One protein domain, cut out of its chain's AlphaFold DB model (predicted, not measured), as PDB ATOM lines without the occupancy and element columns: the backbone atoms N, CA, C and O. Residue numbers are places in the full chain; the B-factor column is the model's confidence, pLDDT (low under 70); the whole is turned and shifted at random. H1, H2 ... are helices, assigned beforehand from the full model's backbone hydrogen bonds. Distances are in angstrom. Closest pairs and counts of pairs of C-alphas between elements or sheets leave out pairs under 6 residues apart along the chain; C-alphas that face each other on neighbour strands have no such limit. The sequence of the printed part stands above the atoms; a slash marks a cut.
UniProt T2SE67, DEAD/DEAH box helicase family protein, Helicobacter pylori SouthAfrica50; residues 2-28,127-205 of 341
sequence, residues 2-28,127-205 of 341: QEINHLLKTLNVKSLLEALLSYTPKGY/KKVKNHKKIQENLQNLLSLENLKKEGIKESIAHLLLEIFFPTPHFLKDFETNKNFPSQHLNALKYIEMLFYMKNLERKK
ATOM      1  N   GLN A   2     131.102  97.544  87.181       65.75
ATOM      2  CA  GLN A   2     130.819  96.374  88.034       65.75
ATOM      3  C   GLN A   2     131.909  96.111  89.095       65.75
ATOM      4  O   GLN A   2     131.573  95.892  90.256       65.75
ATOM      5  N   GLU A   3     133.192  96.248  88.744       78.44
ATOM      6  CA  GLU A   3     134.315  96.084  89.688       78.44
ATOM      7  C   GLU A   3     134.337  97.145  90.798       78.44
ATOM      8  O   GLU A   3     134.468  96.811  91.973       78.44
ATOM      9  N   ILE A   4     134.119  98.420  90.456       80.00
ATOM     10  CA  ILE A   4     134.045  99.520  91.435       80.00
ATOM     11  C   ILE A   4     132.918  99.266  92.442       80.00
ATOM     12  O   ILE A   4     133.118  99.381  93.648       80.00
ATOM     13  N   ASN A   5     131.740  98.859  91.963       80.81
ATOM     14  CA  ASN A   5     130.608  98.552  92.837       80.81
ATOM     15  C   ASN A   5     130.890  97.358  93.759       80.81
ATOM     16  O   ASN A   5     130.441  97.351  94.906       80.81
ATOM     17  N   HIS A   6     131.639  96.360  93.286       85.69
ATOM     18  CA  HIS A   6     132.091  95.252  94.121       85.69
ATOM     19  C   HIS A   6     133.058  95.736  95.214       85.69
ATOM     20  O   HIS A   6     132.838  95.450  96.392       85.69
ATOM     21  N   LEU A   7     134.067  96.540  94.861       85.25
ATOM     22  CA  LEU A   7     135.020  97.111  95.821       85.25
ATOM     23  C   LEU A   7     134.320  97.951  96.899       85.25
ATOM     24  O   LEU A   7     134.563  97.745  98.089       85.25
ATOM     25  N   LEU A   8     133.379  98.818  96.513       86.38
ATOM     26  CA  LEU A   8     132.592  99.625  97.454       86.38
ATOM     27  C   LEU A   8     131.790  98.755  98.437       86.38
ATOM     28  O   LEU A   8     131.804  99.015  99.640       86.38
ATOM     29  N   LYS A   9     131.172  97.666  97.957       86.31
ATOM     30  CA  LYS A   9     130.483  96.693  98.824       86.31
ATOM     31  C   LYS A   9     131.441  96.011  99.798       86.31
ATOM     32  O   LYS A   9     131.105  95.886 100.973       86.31
ATOM     33  N   THR A  10     132.632  95.604  99.353       85.44
ATOM     34  CA  THR A  10     133.626  94.979 100.250       85.44
ATOM     35  C   THR A  10     134.140  95.929 101.332       85.44
ATOM     36  O   THR A  10     134.488  95.483 102.422       85.44
ATOM     37  N   LEU A  11     134.155  97.232 101.042       84.06
ATOM     38  CA  LEU A  11     134.504  98.301 101.975       84.06
ATOM     39  C   LEU A  11     133.297  98.798 102.794       84.06
ATOM     40  O   LEU A  11     133.454  99.688 103.620       84.06
ATOM     41  N   ASN A  12     132.102  98.230 102.594       88.00
ATOM     42  CA  ASN A  12     130.859  98.629 103.259       88.00
ATOM     43  C   ASN A  12     130.546 100.138 103.143       88.00
ATOM     44  O   ASN A  12     130.090 100.768 104.097       88.00
ATOM     45  N   VAL A  13     130.797 100.713 101.967       89.81
ATOM     46  CA  VAL A  13     130.548 102.127 101.640       89.81
ATOM     47  C   VAL A  13     129.703 102.236 100.371       89.81
ATOM     48  O   VAL A  13     129.680 101.331  99.537       89.81
ATOM     49  N   LYS A  14     128.983 103.346 100.208       89.69
ATOM     50  CA  LYS A  14     128.036 103.568  99.101       89.69
ATOM     51  C   LYS A  14     128.633 104.366  97.947       89.69
ATOM     52  O   LYS A  14     128.017 104.449  96.888       89.69
ATOM     53  N   SER A  15     129.780 105.013  98.149       91.19
ATOM     54  CA  SER A  15     130.408 105.868  97.138       91.19
ATOM     55  C   SER A  15     131.913 106.013  97.343       91.19
ATOM     56  O   SER A  15     132.422 105.776  98.439       91.19
ATOM     57  N   LEU A  16     132.609 106.467  96.295       92.19
ATOM     58  CA  LEU A  16     134.039 106.777  96.339       92.19
ATOM     59  C   LEU A  16     134.369 107.844  97.394       92.19
ATOM     60  O   LEU A  16     135.310 107.690  98.165       92.19
ATOM     61  N   LEU A  17     133.562 108.908  97.455       92.69
ATOM     62  CA  LEU A  17     133.746 110.002  98.412       92.69
ATOM     63  C   LEU A  17     133.591 109.524  99.863       92.69
ATOM     64  O   LEU A  17     134.355 109.922 100.738       92.69
ATOM     65  N   GLU A  18     132.640 108.625 100.117       92.62
ATOM     66  CA  GLU A  18     132.469 108.012 101.437       92.62
ATOM     67  C   GLU A  18     133.659 107.119 101.805       92.62
ATOM     68  O   GLU A  18     134.084 107.126 102.960       92.62
ATOM     69  N   ALA A  19     134.230 106.393 100.836       91.94
ATOM     70  CA  ALA A  19     135.432 105.586 101.036       91.94
ATOM     71  C   ALA A  19     136.631 106.453 101.454       91.94
ATOM     72  O   ALA A  19     137.288 106.141 102.447       91.94
ATOM     73  N   LEU A  20     136.866 107.566 100.746       92.12
ATOM     74  CA  LEU A  20     137.931 108.530 101.050       92.12
ATOM     75  C   LEU A  20     137.842 109.052 102.490       92.12
ATOM     76  O   LEU A  20     138.843 109.078 103.203       92.12
ATOM     77  N   LEU A  21     136.644 109.444 102.927       92.06
ATOM     78  CA  LEU A  21     136.426 110.023 104.257       92.06
ATOM     79  C   LEU A  21     136.449 108.962 105.364       92.06
ATOM     80  O   LEU A  21     137.007 109.186 106.438       92.06
ATOM     81  N   SER A  22     135.871 107.788 105.105       90.88
ATOM     82  CA  SER A  22     135.779 106.704 106.096       90.88
ATOM     83  C   SER A  22     137.127 106.040 106.347       90.88
ATOM     84  O   SER A  22     137.425 105.647 107.478       90.88
ATOM     85  N   TYR A  23     137.954 105.952 105.306       91.88
ATOM     86  CA  TYR A  23     139.266 105.323 105.358       91.88
ATOM     87  C   TYR A  23     140.418 106.316 105.224       91.88
ATOM     88  O   TYR A  23     141.511 105.919 104.847       91.88
ATOM     89  N   THR A  24     140.236 107.590 105.577       92.88
ATOM     90  CA  THR A  24     141.372 108.518 105.658       92.88
ATOM     91  C   THR A  24     142.407 107.989 106.673       92.88
ATOM     92  O   THR A  24     142.047 107.776 107.842       92.88
ATOM     93  N   PRO A  25     143.681 107.779 106.279       92.62
ATOM     94  CA  PRO A  25     144.729 107.343 107.195       92.62
ATOM     95  C   PRO A  25     144.874 108.297 108.387       92.62
ATOM     96  O   PRO A  25     144.741 109.513 108.267       92.62
ATOM     97  N   LYS A  26     145.138 107.744 109.570       91.25
ATOM     98  CA  LYS A  26     145.451 108.499 110.797       91.25
ATOM     99  C   LYS A  26     146.943 108.588 111.077       91.25
ATOM    100  O   LYS A  26     147.347 109.336 111.959       91.25
ATOM    101  N   GLY A  27     147.738 107.825 110.347       91.00
ATOM    102  CA  GLY A  27     149.181 107.862 110.422       91.00
ATOM    103  C   GLY A  27     149.785 106.951 109.374       91.00
ATOM    104  O   GLY A  27     149.077 106.228 108.666       91.00
ATOM    105  N   TYR A  28     151.103 106.980 109.325       90.75
ATOM    106  CA  TYR A  28     151.900 106.289 108.332       90.75
ATOM    107  C   TYR A  28     153.036 105.565 109.041       90.75
ATOM    108  O   TYR A  28     153.456 105.962 110.131       90.75
ATOM    109  N   LYS A 127     141.939 103.878 111.519       83.19
ATOM    110  CA  LYS A 127     141.283 103.770 112.829       83.19
ATOM    111  C   LYS A 127     140.302 102.593 112.837       83.19
ATOM    112  O   LYS A 127     139.436 102.528 111.975       83.19
ATOM    113  N   LYS A 128     140.369 101.725 113.857       67.94
ATOM    114  CA  LYS A 128     139.371 100.662 114.130       67.94
ATOM    115  C   LYS A 128     139.123  99.695 112.952       67.94
ATOM    116  O   LYS A 128     137.993  99.282 112.712       67.94
ATOM    117  N   VAL A 129     140.179  99.289 112.249       76.44
ATOM    118  CA  VAL A 129     140.107  98.295 111.168       76.44
ATOM    119  C   VAL A 129     140.802  97.007 111.608       76.44
ATOM    120  O   VAL A 129     141.917  97.050 112.109       76.44
ATOM    121  N   LYS A 130     140.166  95.843 111.409       70.44
ATOM    122  CA  LYS A 130     140.802  94.542 111.697       70.44
ATOM    123  C   LYS A 130     141.790  94.110 110.606       70.44
ATOM    124  O   LYS A 130     142.818  93.529 110.925       70.44
ATOM    125  N   ASN A 131     141.494  94.387 109.334       79.75
ATOM    126  CA  ASN A 131     142.291  93.916 108.197       79.75
ATOM    127  C   ASN A 131     142.853  95.081 107.362       79.75
ATOM    128  O   ASN A 131     142.311  95.428 106.317       79.75
ATOM    129  N   HIS A 132     143.929  95.702 107.851       78.75
ATOM    130  CA  HIS A 132     144.539  96.885 107.231       78.75
ATOM    131  C   HIS A 132     145.030  96.637 105.796       78.75
ATOM    132  O   HIS A 132     144.787  97.477 104.935       78.75
ATOM    133  N   LYS A 133     145.665  95.484 105.532       79.31
ATOM    134  CA  LYS A 133     146.226  95.150 104.210       79.31
ATOM    135  C   LYS A 133     145.148  95.083 103.131       79.31
ATOM    136  O   LYS A 133     145.226  95.803 102.147       79.31
ATOM    137  N   LYS A 134     144.086  94.309 103.376       82.94
ATOM    138  CA  LYS A 134     142.981  94.163 102.417       82.94
ATOM    139  C   LYS A 134     142.284  95.494 102.119       82.94
ATOM    140  O   LYS A 134     141.872  95.738 100.993       82.94
ATOM    141  N   ILE A 135     142.141  96.360 103.127       84.12
ATOM    142  CA  ILE A 135     141.577  97.699 102.915       84.12
ATOM    143  C   ILE A 135     142.510  98.548 102.064       84.12
ATOM    144  O   ILE A 135     142.037  99.195 101.137       84.12
ATOM    145  N   GLN A 136     143.813  98.522 102.345       84.56
ATOM    146  CA  GLN A 136     144.799  99.229 101.540       84.56
ATOM    147  C   GLN A 136     144.749  98.762 100.078       84.56
ATOM    148  O   GLN A 136     144.548  99.597  99.211       84.56
ATOM    149  N   GLU A 137     144.799  97.459  99.804       85.62
ATOM    150  CA  GLU A 137     144.689  96.897  98.443       85.62
ATOM    151  C   GLU A 137     143.393  97.326  97.735       85.62
ATOM    152  O   GLU A 137     143.411  97.800  96.599       85.62
ATOM    153  N   ASN A 138     142.253  97.229  98.422       87.06
ATOM    154  CA  ASN A 138     140.969  97.645  97.861       87.06
ATOM    155  C   ASN A 138     140.927  99.147  97.551       87.06
ATOM    156  O   ASN A 138     140.368  99.541  96.529       87.06
ATOM    157  N   LEU A 139     141.496  99.986  98.422       86.12
ATOM    158  CA  LEU A 139     141.602 101.426  98.191       86.12
ATOM    159  C   LEU A 139     142.544 101.729  97.030       86.12
ATOM    160  O   LEU A 139     142.220 102.598  96.231       86.12
ATOM    161  N   GLN A 140     143.652 100.997  96.896       85.25
ATOM    162  CA  GLN A 140     144.588 101.171  95.786       85.25
ATOM    163  C   GLN A 140     143.922 100.892  94.434       85.25
ATOM    164  O   GLN A 140     144.104 101.651  93.488       85.25
ATOM    165  N   ASN A 141     143.079  99.862  94.369       87.06
ATOM    166  CA  ASN A 141     142.320  99.530  93.161       87.06
ATOM    167  C   ASN A 141     141.161 100.503  92.889       87.06
ATOM    168  O   ASN A 141     140.716 100.658  91.752       87.06
ATOM    169  N   LEU A 142     140.632 101.143  93.933       88.75
ATOM    170  CA  LEU A 142     139.492 102.049  93.839       88.75
ATOM    171  C   LEU A 142     139.914 103.493  93.506       88.75
ATOM    172  O   LEU A 142     139.223 104.188  92.754       88.75
ATOM    173  N   LEU A 143     141.019 103.959  94.088       91.25
ATOM    174  CA  LEU A 143     141.488 105.337  94.018       91.25
ATOM    175  C   LEU A 143     142.404 105.537  92.813       91.25
ATOM    176  O   LEU A 143     143.572 105.169  92.825       91.25
ATOM    177  N   SER A 144     141.874 106.197  91.787       92.62
ATOM    178  CA  SER A 144     142.636 106.631  90.620       92.62
ATOM    179  C   SER A 144     142.287 108.069  90.259       92.62
ATOM    180  O   SER A 144     141.200 108.560  90.583       92.62
ATOM    181  N   LEU A 145     143.194 108.745  89.552       93.50
ATOM    182  CA  LEU A 145     142.963 110.104  89.062       93.50
ATOM    183  C   LEU A 145     141.681 110.179  88.220       93.50
ATOM    184  O   LEU A 145     140.877 111.093  88.385       93.50
ATOM    185  N   GLU A 146     141.451 109.179  87.367       93.19
ATOM    186  CA  GLU A 146     140.246 109.083  86.544       93.19
ATOM    187  C   GLU A 146     138.969 108.952  87.376       93.19
ATOM    188  O   GLU A 146     137.980 109.635  87.103       93.19
ATOM    189  N   ASN A 147     138.970 108.092  88.399       92.50
ATOM    190  CA  ASN A 147     137.802 107.885  89.254       92.50
ATOM    191  C   ASN A 147     137.484 109.144  90.072       92.50
ATOM    192  O   ASN A 147     136.316 109.507  90.208       92.50
ATOM    193  N   LEU A 148     138.508 109.856  90.548       93.94
ATOM    194  CA  LEU A 148     138.333 111.129  91.250       93.94
ATOM    195  C   LEU A 148     137.804 112.229  90.315       93.94
ATOM    196  O   LEU A 148     136.876 112.952  90.679       93.94
ATOM    197  N   LYS A 149     138.319 112.318  89.081       94.38
ATOM    198  CA  LYS A 149     137.807 113.255  88.065       94.38
ATOM    199  C   LYS A 149     136.342 112.974  87.714       94.38
ATOM    200  O   LYS A 149     135.559 113.916  87.613       94.38
ATOM    201  N   LYS A 150     135.934 111.700  87.613       92.50
ATOM    202  CA  LYS A 150     134.525 111.298  87.397       92.50
ATOM    203  C   LYS A 150     133.593 111.754  88.524       92.50
ATOM    204  O   LYS A 150     132.421 112.013  88.277       92.50
ATOM    205  N   GLU A 151     134.105 111.912  89.743       91.06
ATOM    206  CA  GLU A 151     133.348 112.491  90.858       91.06
ATOM    207  C   GLU A 151     133.251 114.030  90.806       91.06
ATOM    208  O   GLU A 151     132.609 114.620  91.679       91.06
ATOM    209  N   GLY A 152     133.830 114.688  89.797       91.81
ATOM    210  CA  GLY A 152     133.852 116.148  89.660       91.81
ATOM    211  C   GLY A 152     134.958 116.824  90.476       91.81
ATOM    212  O   GLY A 152     134.867 118.012  90.788       91.81
ATOM    213  N   ILE A 153     135.995 116.079  90.870       94.81
ATOM    214  CA  ILE A 153     137.131 116.614  91.629       94.81
ATOM    215  C   ILE A 153     138.156 117.198  90.650       94.81
ATOM    216  O   ILE A 153     138.558 116.540  89.692       94.81
ATOM    217  N   LYS A 154     138.601 118.436  90.907       95.81
ATOM    218  CA  LYS A 154     139.672 119.078  90.129       95.81
ATOM    219  C   LYS A 154     140.971 118.283  90.244       95.81
ATOM    220  O   LYS A 154     141.303 117.784  91.314       95.81
ATOM    221  N   GLU A 155     141.739 118.246  89.163       96.56
ATOM    222  CA  GLU A 155     142.986 117.479  89.067       96.56
ATOM    223  C   GLU A 155     143.994 117.801  90.175       96.56
ATOM    224  O   GLU A 155     144.490 116.891  90.831       96.56
ATOM    225  N   SER A 156     144.213 119.085  90.467       96.00
ATOM    226  CA  SER A 156     145.108 119.512  91.549       96.00
ATOM    227  C   SER A 156     144.705 118.949  92.916       96.00
ATOM    228  O   SER A 156     145.552 118.491  93.676       96.00
ATOM    229  N   ILE A 157     143.405 118.922  93.216       96.19
ATOM    230  CA  ILE A 157     142.871 118.349  94.459       96.19
ATOM    231  C   ILE A 157     142.994 116.825  94.430       96.19
ATOM    232  O   ILE A 157     143.344 116.217  95.439       96.19
ATOM    233  N   ALA A 158     142.734 116.200  93.282       96.38
ATOM    234  CA  ALA A 158     142.841 114.757  93.128       96.38
ATOM    235  C   ALA A 158     144.271 114.256  93.388       96.38
ATOM    236  O   ALA A 158     144.422 113.253  94.077       96.38
ATOM    237  N   HIS A 159     145.308 114.968  92.934       96.06
ATOM    238  CA  HIS A 159     146.701 114.626  93.250       96.06
ATOM    239  C   HIS A 159     147.001 114.688  94.750       96.06
ATOM    240  O   HIS A 159     147.571 113.743  95.290       96.06
ATOM    241  N   LEU A 160     146.548 115.743  95.435       96.69
ATOM    242  CA  LEU A 160     146.701 115.864  96.889       96.69
ATOM    243  C   LEU A 160     145.996 114.718  97.625       96.69
ATOM    244  O   LEU A 160     146.530 114.167  98.581       96.69
ATOM    245  N   LEU A 161     144.799 114.334  97.175       95.62
ATOM    246  CA  LEU A 161     144.083 113.196  97.748       95.62
ATOM    247  C   LEU A 161     144.816 111.888  97.483       95.62
ATOM    248  O   LEU A 161     144.945 111.092  98.400       95.62
ATOM    249  N   LEU A 162     145.313 111.660  96.267       95.19
ATOM    250  CA  LEU A 162     146.073 110.451  95.956       95.19
ATOM    251  C   LEU A 162     147.314 110.349  96.839       95.19
ATOM    252  O   LEU A 162     147.544 109.289  97.400       95.19
ATOM    253  N   GLU A 163     148.045 111.436  97.069       94.94
ATOM    254  CA  GLU A 163     149.230 111.415  97.933       94.94
ATOM    255  C   GLU A 163     148.913 111.034  99.394       94.94
ATOM    256  O   GLU A 163     149.741 110.441 100.072       94.94
ATOM    257  N   ILE A 164     147.688 111.253  99.882       94.75
ATOM    258  CA  ILE A 164     147.264 110.754 101.206       94.75
ATOM    259  C   ILE A 164     147.214 109.215 101.243       94.75
ATOM    260  O   ILE A 164     147.530 108.603 102.261       94.75
ATOM    261  N   PHE A 165     146.794 108.569 100.155       92.62
ATOM    262  CA  PHE A 165     146.627 107.106 100.090       92.62
ATOM    263  C   PHE A 165     147.810 106.395  99.418       92.62
ATOM    264  O   PHE A 165     147.999 105.192  99.594       92.62
ATOM    265  N   PHE A 166     148.628 107.144  98.691       91.69
ATOM    266  CA  PHE A 166     149.844 106.715  98.014       91.69
ATOM    267  C   PHE A 166     150.968 107.704  98.367       91.69
ATOM    268  O   PHE A 166     151.402 108.482  97.516       91.69
ATOM    269  N   PRO A 167     151.390 107.738  99.643       92.25
ATOM    270  CA  PRO A 167     152.290 108.766 100.143       92.25
ATOM    271  C   PRO A 167     153.677 108.671  99.523       92.25
ATOM    272  O   PRO A 167     154.237 107.588  99.348       92.25
ATOM    273  N   THR A 168     154.240 109.840  99.239       91.31
ATOM    274  CA  THR A 168     155.647 110.003  98.883       91.31
ATOM    275  C   THR A 168     156.497 110.152 100.155       91.31
ATOM    276  O   THR A 168     155.981 110.561 101.202       91.31
ATOM    277  N   PRO A 169     157.814 109.879 100.099       88.62
ATOM    278  CA  PRO A 169     158.713 110.166 101.220       88.62
ATOM    279  C   PRO A 169     158.692 111.644 101.642       88.62
ATOM    280  O   PRO A 169     158.791 111.954 102.828       88.62
ATOM    281  N   HIS A 170     158.511 112.556 100.680       91.38
ATOM    282  CA  HIS A 170     158.375 113.987 100.950       91.38
ATOM    283  C   HIS A 170     157.125 114.280 101.787       91.38
ATOM    284  O   HIS A 170     157.219 114.899 102.845       91.38
ATOM    285  N   PHE A 171     155.967 113.768 101.363       93.75
ATOM    286  CA  PHE A 171     154.720 113.915 102.112       93.75
ATOM    287  C   PHE A 171     154.824 113.358 103.533       93.75
ATOM    288  O   PHE A 171     154.331 113.981 104.474       93.75
ATOM    289  N   LEU A 172     155.474 112.202 103.709       92.06
ATOM    290  CA  LEU A 172     155.649 111.608 105.033       92.06
ATOM    291  C   LEU A 172     156.434 112.537 105.965       92.06
ATOM    292  O   LEU A 172     156.014 112.766 107.099       92.06
ATOM    293  N   LYS A 173     157.526 113.122 105.469       90.25
ATOM    294  CA  LYS A 173     158.333 114.080 106.227       90.25
ATOM    295  C   LYS A 173     157.523 115.315 106.625       90.25
ATOM    296  O   LYS A 173     157.599 115.754 107.776       90.25
ATOM    297  N   ASP A 174     156.718 115.851 105.711       92.62
ATOM    298  CA  ASP A 174     155.843 116.991 106.001       92.62
ATOM    299  C   ASP A 174     154.764 116.628 107.030       92.62
ATOM    300  O   ASP A 174     154.461 117.419 107.927       92.62
ATOM    301  N   PHE A 175     154.197 115.422 106.933       93.69
ATOM    302  CA  PHE A 175     153.199 114.916 107.872       93.69
ATOM    303  C   PHE A 175     153.772 114.762 109.287       93.69
ATOM    304  O   PHE A 175     153.142 115.171 110.264       93.69
ATOM    305  N   GLU A 176     154.975 114.198 109.411       90.56
ATOM    306  CA  GLU A 176     155.671 114.031 110.691       90.56
ATOM    307  C   GLU A 176     156.058 115.376 111.310       90.56
ATOM    308  O   GLU A 176     155.824 115.596 112.502       90.56
ATOM    309  N   THR A 177     156.571 116.302 110.494       91.94
ATOM    310  CA  THR A 177     156.962 117.653 110.930       91.94
ATOM    311  C   THR A 177     155.761 118.427 111.471       91.94
ATOM    312  O   THR A 177     155.823 119.006 112.557       91.94
ATOM    313  N   ASN A 178     154.634 118.383 110.757       91.19
ATOM    314  CA  ASN A 178     153.404 119.065 111.161       91.19
ATOM    315  C   ASN A 178     152.616 118.306 112.240       91.19
ATOM    316  O   ASN A 178     151.639 118.838 112.774       91.19
ATOM    317  N   LYS A 179     152.991 117.051 112.536       90.69
ATOM    318  CA  LYS A 179     152.219 116.092 113.351       90.69
ATOM    319  C   LYS A 179     150.763 115.938 112.882       90.69
ATOM    320  O   LYS A 179     149.885 115.576 113.669       90.69
ATOM    321  N   ASN A 180     150.493 116.263 111.619       93.31
ATOM    322  CA  ASN A 180     149.179 116.277 110.985       93.31
ATOM    323  C   ASN A 180     149.342 116.426 109.461       93.31
ATOM    324  O   ASN A 180     150.441 116.659 108.962       93.31
ATOM    325  N   PHE A 181     148.241 116.342 108.716       94.50
ATOM    326  CA  PHE A 181     148.230 116.630 107.284       94.50
ATOM    327  C   PHE A 181     148.745 118.044 106.981       94.50
ATOM    328  O   PHE A 181     148.298 118.995 107.635       94.50
ATOM    329  N   PRO A 182     149.607 118.209 105.958       94.94
ATOM    330  CA  PRO A 182     149.956 119.528 105.445       94.94
ATOM    331  C   PRO A 182     148.701 120.313 105.048       94.94
ATOM    332  O   PRO A 182     147.666 119.738 104.696       94.94
ATOM    333  N   SER A 183     148.781 121.643 105.096       94.56
ATOM    334  CA  SER A 183     147.619 122.526 104.914       94.56
ATOM    335  C   SER A 183     146.869 122.278 103.599       94.56
ATOM    336  O   SER A 183     145.637 122.294 103.582       94.56
ATOM    337  N   GLN A 184     147.591 121.985 102.516       95.69
ATOM    338  CA  GLN A 184     147.014 121.693 101.201       95.69
ATOM    339  C   GLN A 184     146.200 120.390 101.206       95.69
ATOM    340  O   GLN A 184     145.036 120.394 100.803       95.69
ATOM    341  N   HIS A 185     146.758 119.299 101.736       96.31
ATOM    342  CA  HIS A 185     146.082 118.000 101.863       96.31
ATOM    343  C   HIS A 185     144.883 118.075 102.808       96.31
ATOM    344  O   HIS A 185     143.822 117.517 102.529       96.31
ATOM    345  N   LEU A 186     145.007 118.828 103.901       95.38
ATOM    346  CA  LEU A 186     143.909 119.054 104.837       95.38
ATOM    347  C   LEU A 186     142.762 119.840 104.184       95.38
ATOM    348  O   LEU A 186     141.592 119.509 104.385       95.38
ATOM    349  N   ASN A 187     143.071 120.846 103.364       96.50
ATOM    350  CA  ASN A 187     142.063 121.568 102.586       96.50
ATOM    351  C   ASN A 187     141.415 120.680 101.512       96.50
ATOM    352  O   ASN A 187     140.207 120.783 101.299       96.50
ATOM    353  N   ALA A 188     142.170 119.768 100.892       96.56
ATOM    354  CA  ALA A 188     141.618 118.771  99.976       96.56
ATOM    355  C   ALA A 188     140.616 117.839 100.684       96.56
ATOM    356  O   ALA A 188     139.531 117.592 100.157       96.56
ATOM    357  N   LEU A 189     140.917 117.390 101.908       95.88
ATOM    358  CA  LEU A 189     139.981 116.595 102.716       95.88
ATOM    359  C   LEU A 189     138.708 117.378 103.072       95.88
ATOM    360  O   LEU A 189     137.608 116.858 102.887       95.88
ATOM    361  N   LYS A 190     138.836 118.641 103.506       96.25
ATOM    362  CA  LYS A 190     137.682 119.528 103.770       96.25
ATOM    363  C   LYS A 190     136.806 119.709 102.530       96.25
ATOM    364  O   LYS A 190     135.582 119.663 102.620       96.25
ATOM    365  N   TYR A 191     137.434 119.895 101.369       96.19
ATOM    366  CA  TYR A 191     136.726 119.999 100.097       96.19
ATOM    367  C   TYR A 191     135.917 118.732  99.802       96.19
ATOM    368  O   TYR A 191     134.749 118.828  99.431       96.19
ATOM    369  N   ILE A 192     136.501 117.545 100.004       95.94
ATOM    370  CA  ILE A 192     135.803 116.271  99.784       95.94
ATOM    371  C   ILE A 192     134.646 116.073 100.758       95.94
ATOM    372  O   ILE A 192     133.584 115.614 100.338       95.94
ATOM    373  N   GLU A 193     134.811 116.452 102.022       96.06
ATOM    374  CA  GLU A 193     133.731 116.405 103.009       96.06
ATOM    375  C   GLU A 193     132.551 117.294 102.592       96.06
ATOM    376  O   GLU A 193     131.404 116.837 102.552       96.06
ATOM    377  N   MET A 194     132.835 118.533 102.180       95.88
ATOM    378  CA  MET A 194     131.818 119.460 101.683       95.88
ATOM    379  C   MET A 194     131.152 118.938 100.403       95.88
ATOM    380  O   MET A 194     129.924 118.938 100.310       95.88
ATOM    381  N   LEU A 195     131.930 118.438  99.438       94.75
ATOM    382  CA  LEU A 195     131.415 117.871  98.190       94.75
ATOM    383  C   LEU A 195     130.494 116.675  98.459       94.75
ATOM    384  O   LEU A 195     129.398 116.596  97.903       94.75
ATOM    385  N   PHE A 196     130.913 115.759  99.335       94.50
ATOM    386  CA  PHE A 196     130.111 114.605  99.734       94.50
ATOM    387  C   PHE A 196     128.784 115.039 100.363       94.50
ATOM    388  O   PHE A 196     127.720 114.527  99.999       94.50
ATOM    389  N   TYR A 197     128.827 116.020 101.266       94.06
ATOM    390  CA  TYR A 197     127.631 116.579 101.885       94.06
ATOM    391  C   TYR A 197     126.696 117.228 100.855       94.06
ATOM    392  O   TYR A 197     125.496 116.937 100.847       94.06
ATOM    393  N   MET A 198     127.229 118.037  99.933       92.62
ATOM    394  CA  MET A 198     126.445 118.689  98.879       92.62
ATOM    395  C   MET A 198     125.778 117.679  97.940       92.62
ATOM    396  O   MET A 198     124.582 117.811  97.680       92.62
ATOM    397  N   LYS A 199     126.484 116.622  97.512       90.19
ATOM    398  CA  LYS A 199     125.884 115.541  96.704       90.19
ATOM    399  C   LYS A 199     124.761 114.820  97.450       90.19
ATOM    400  O   LYS A 199     123.739 114.461  96.864       90.19
ATOM    401  N   ASN A 200     124.910 114.622  98.758       90.25
ATOM    402  CA  ASN A 200     123.858 114.020  99.574       90.25
ATOM    403  C   ASN A 200     122.642 114.942  99.742       90.25
ATOM    404  O   ASN A 200     121.514 114.450  99.772       90.25
ATOM    405  N   LEU A 201     122.837 116.261  99.832       89.44
ATOM    406  CA  LEU A 201     121.740 117.233  99.824       89.44
ATOM    407  C   LEU A 201     121.035 117.291  98.469       89.44
ATOM    408  O   LEU A 201     119.809 117.352  98.426       89.44
ATOM    409  N   GLU A 202     121.785 117.234  97.373       87.81
ATOM    410  CA  GLU A 202     121.238 117.222  96.019       87.81
ATOM    411  C   GLU A 202     120.320 116.019  95.792       87.81
ATOM    412  O   GLU A 202     119.197 116.188  95.332       87.81
ATOM    413  N   ARG A 203     120.712 114.826  96.249       84.19
ATOM    414  CA  ARG A 203     119.854 113.626  96.195       84.19
ATOM    415  C   ARG A 203     118.540 113.771  96.970       84.19
ATOM    416  O   ARG A 203     117.573 113.080  96.666       84.19
ATOM    417  N   LYS A 204     118.490 114.646  97.982       81.50
ATOM    418  CA  LYS A 204     117.262 114.955  98.737       81.50
ATOM    419  C   LYS A 204     116.386 115.998  98.042       81.50
ATOM    420  O   LYS A 204     115.220 116.145  98.420       81.50
ATOM    421  N   LYS A 205     116.910 116.725  97.045       80.50
ATOM    422  CA  LYS A 205     116.125 117.641  96.212       80.50
ATOM    423  C   LYS A 205     115.269 116.821  95.255       80.50
ATOM    424  O   LYS A 205     115.634 116.563  94.118       80.50
TER     425      LYS A 205
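AT A GLANCE: This is residues 2 to 28 and 127 to 205 of the 341 residues of the protein "DEAD/DEAH box helicase family protein" of Helicobacter pylori SouthAfrica50 (UniProt T2SE67). One long helix, H7, lies across the domain, with H2 and H5 packed crosswise on one side of it. H1 and H3 lie beyond H2, away from H7; H4 packs on H5, H6 sits at one end, and residues 200 to 205 stick out at the other. The printed part has 106 residues, with seven named helices in order H1 to H7 and no named strand: all helix. It is compact, with a radius of gyration of the C-alphas of 13.9 A and spans of 42 by 29 by 25 A.

HOW THE PARTS SIT: Begin with H1, residues 2 to 10, which only just touches H3, residues 132 to 142, with 3 pairs of C-alphas within 8 A; the closest are Leu 7 and Asn 138, 6.3 A. They run opposite ways at a shallow tilt of 26 degrees. H2, residues 16 to 22, touches residues 189 to 196 of H7, residues 183 to 204, at a steep tilt of 62 degrees; the closest C-alphas, Leu 17 and Phe 196, are 6.0 A apart. Next find H4, residues 145 to 150, which touches H5, residues 155 to 165, at a steep tilt of 58 degrees; the closest C-alphas are Leu 148 and Ala 158, 6.1 A. H5 touches residues 184 to 189 of H7, about perpendicular at 74 degrees; the closest C-alphas are Leu 160 and His 185, 5.4 A. H6, residues 169 to 178, is close to but not clearly touching H5; the closest C-alphas are Glu 163 and Phe 171, 7.3 A. H6 and H7 are apart. Each O i to N i+4 pair is within hydrogen-bond range in H1, H2, H3, H4 and H6; in H5 6 of 7 are, in H7 17 of 18.

IN THESE COORDINATES: Find C-alpha 2 at (130.819, 96.374, 88.034), where H1 begins. H3 spans 15.2 A, H5 15.6 A and H6 14.4 A. H7 runs 31.9 A from C-alpha 183 at (147.619, 122.526, 104.914) to C-alpha 204 at (117.262, 114.955, 98.737).

THE WHOLE: The two farthest C-alphas, Pro 169 and Lys 205, are 43.5 A apart. Residues 29 to 126 are not printed; C-alphas 28 and 127 are 11.8 A apart across this cut. Of the links printed whole, each is tight. Mean pLDDT of the printed part is 90.0; residues 2 and 128 are under 70.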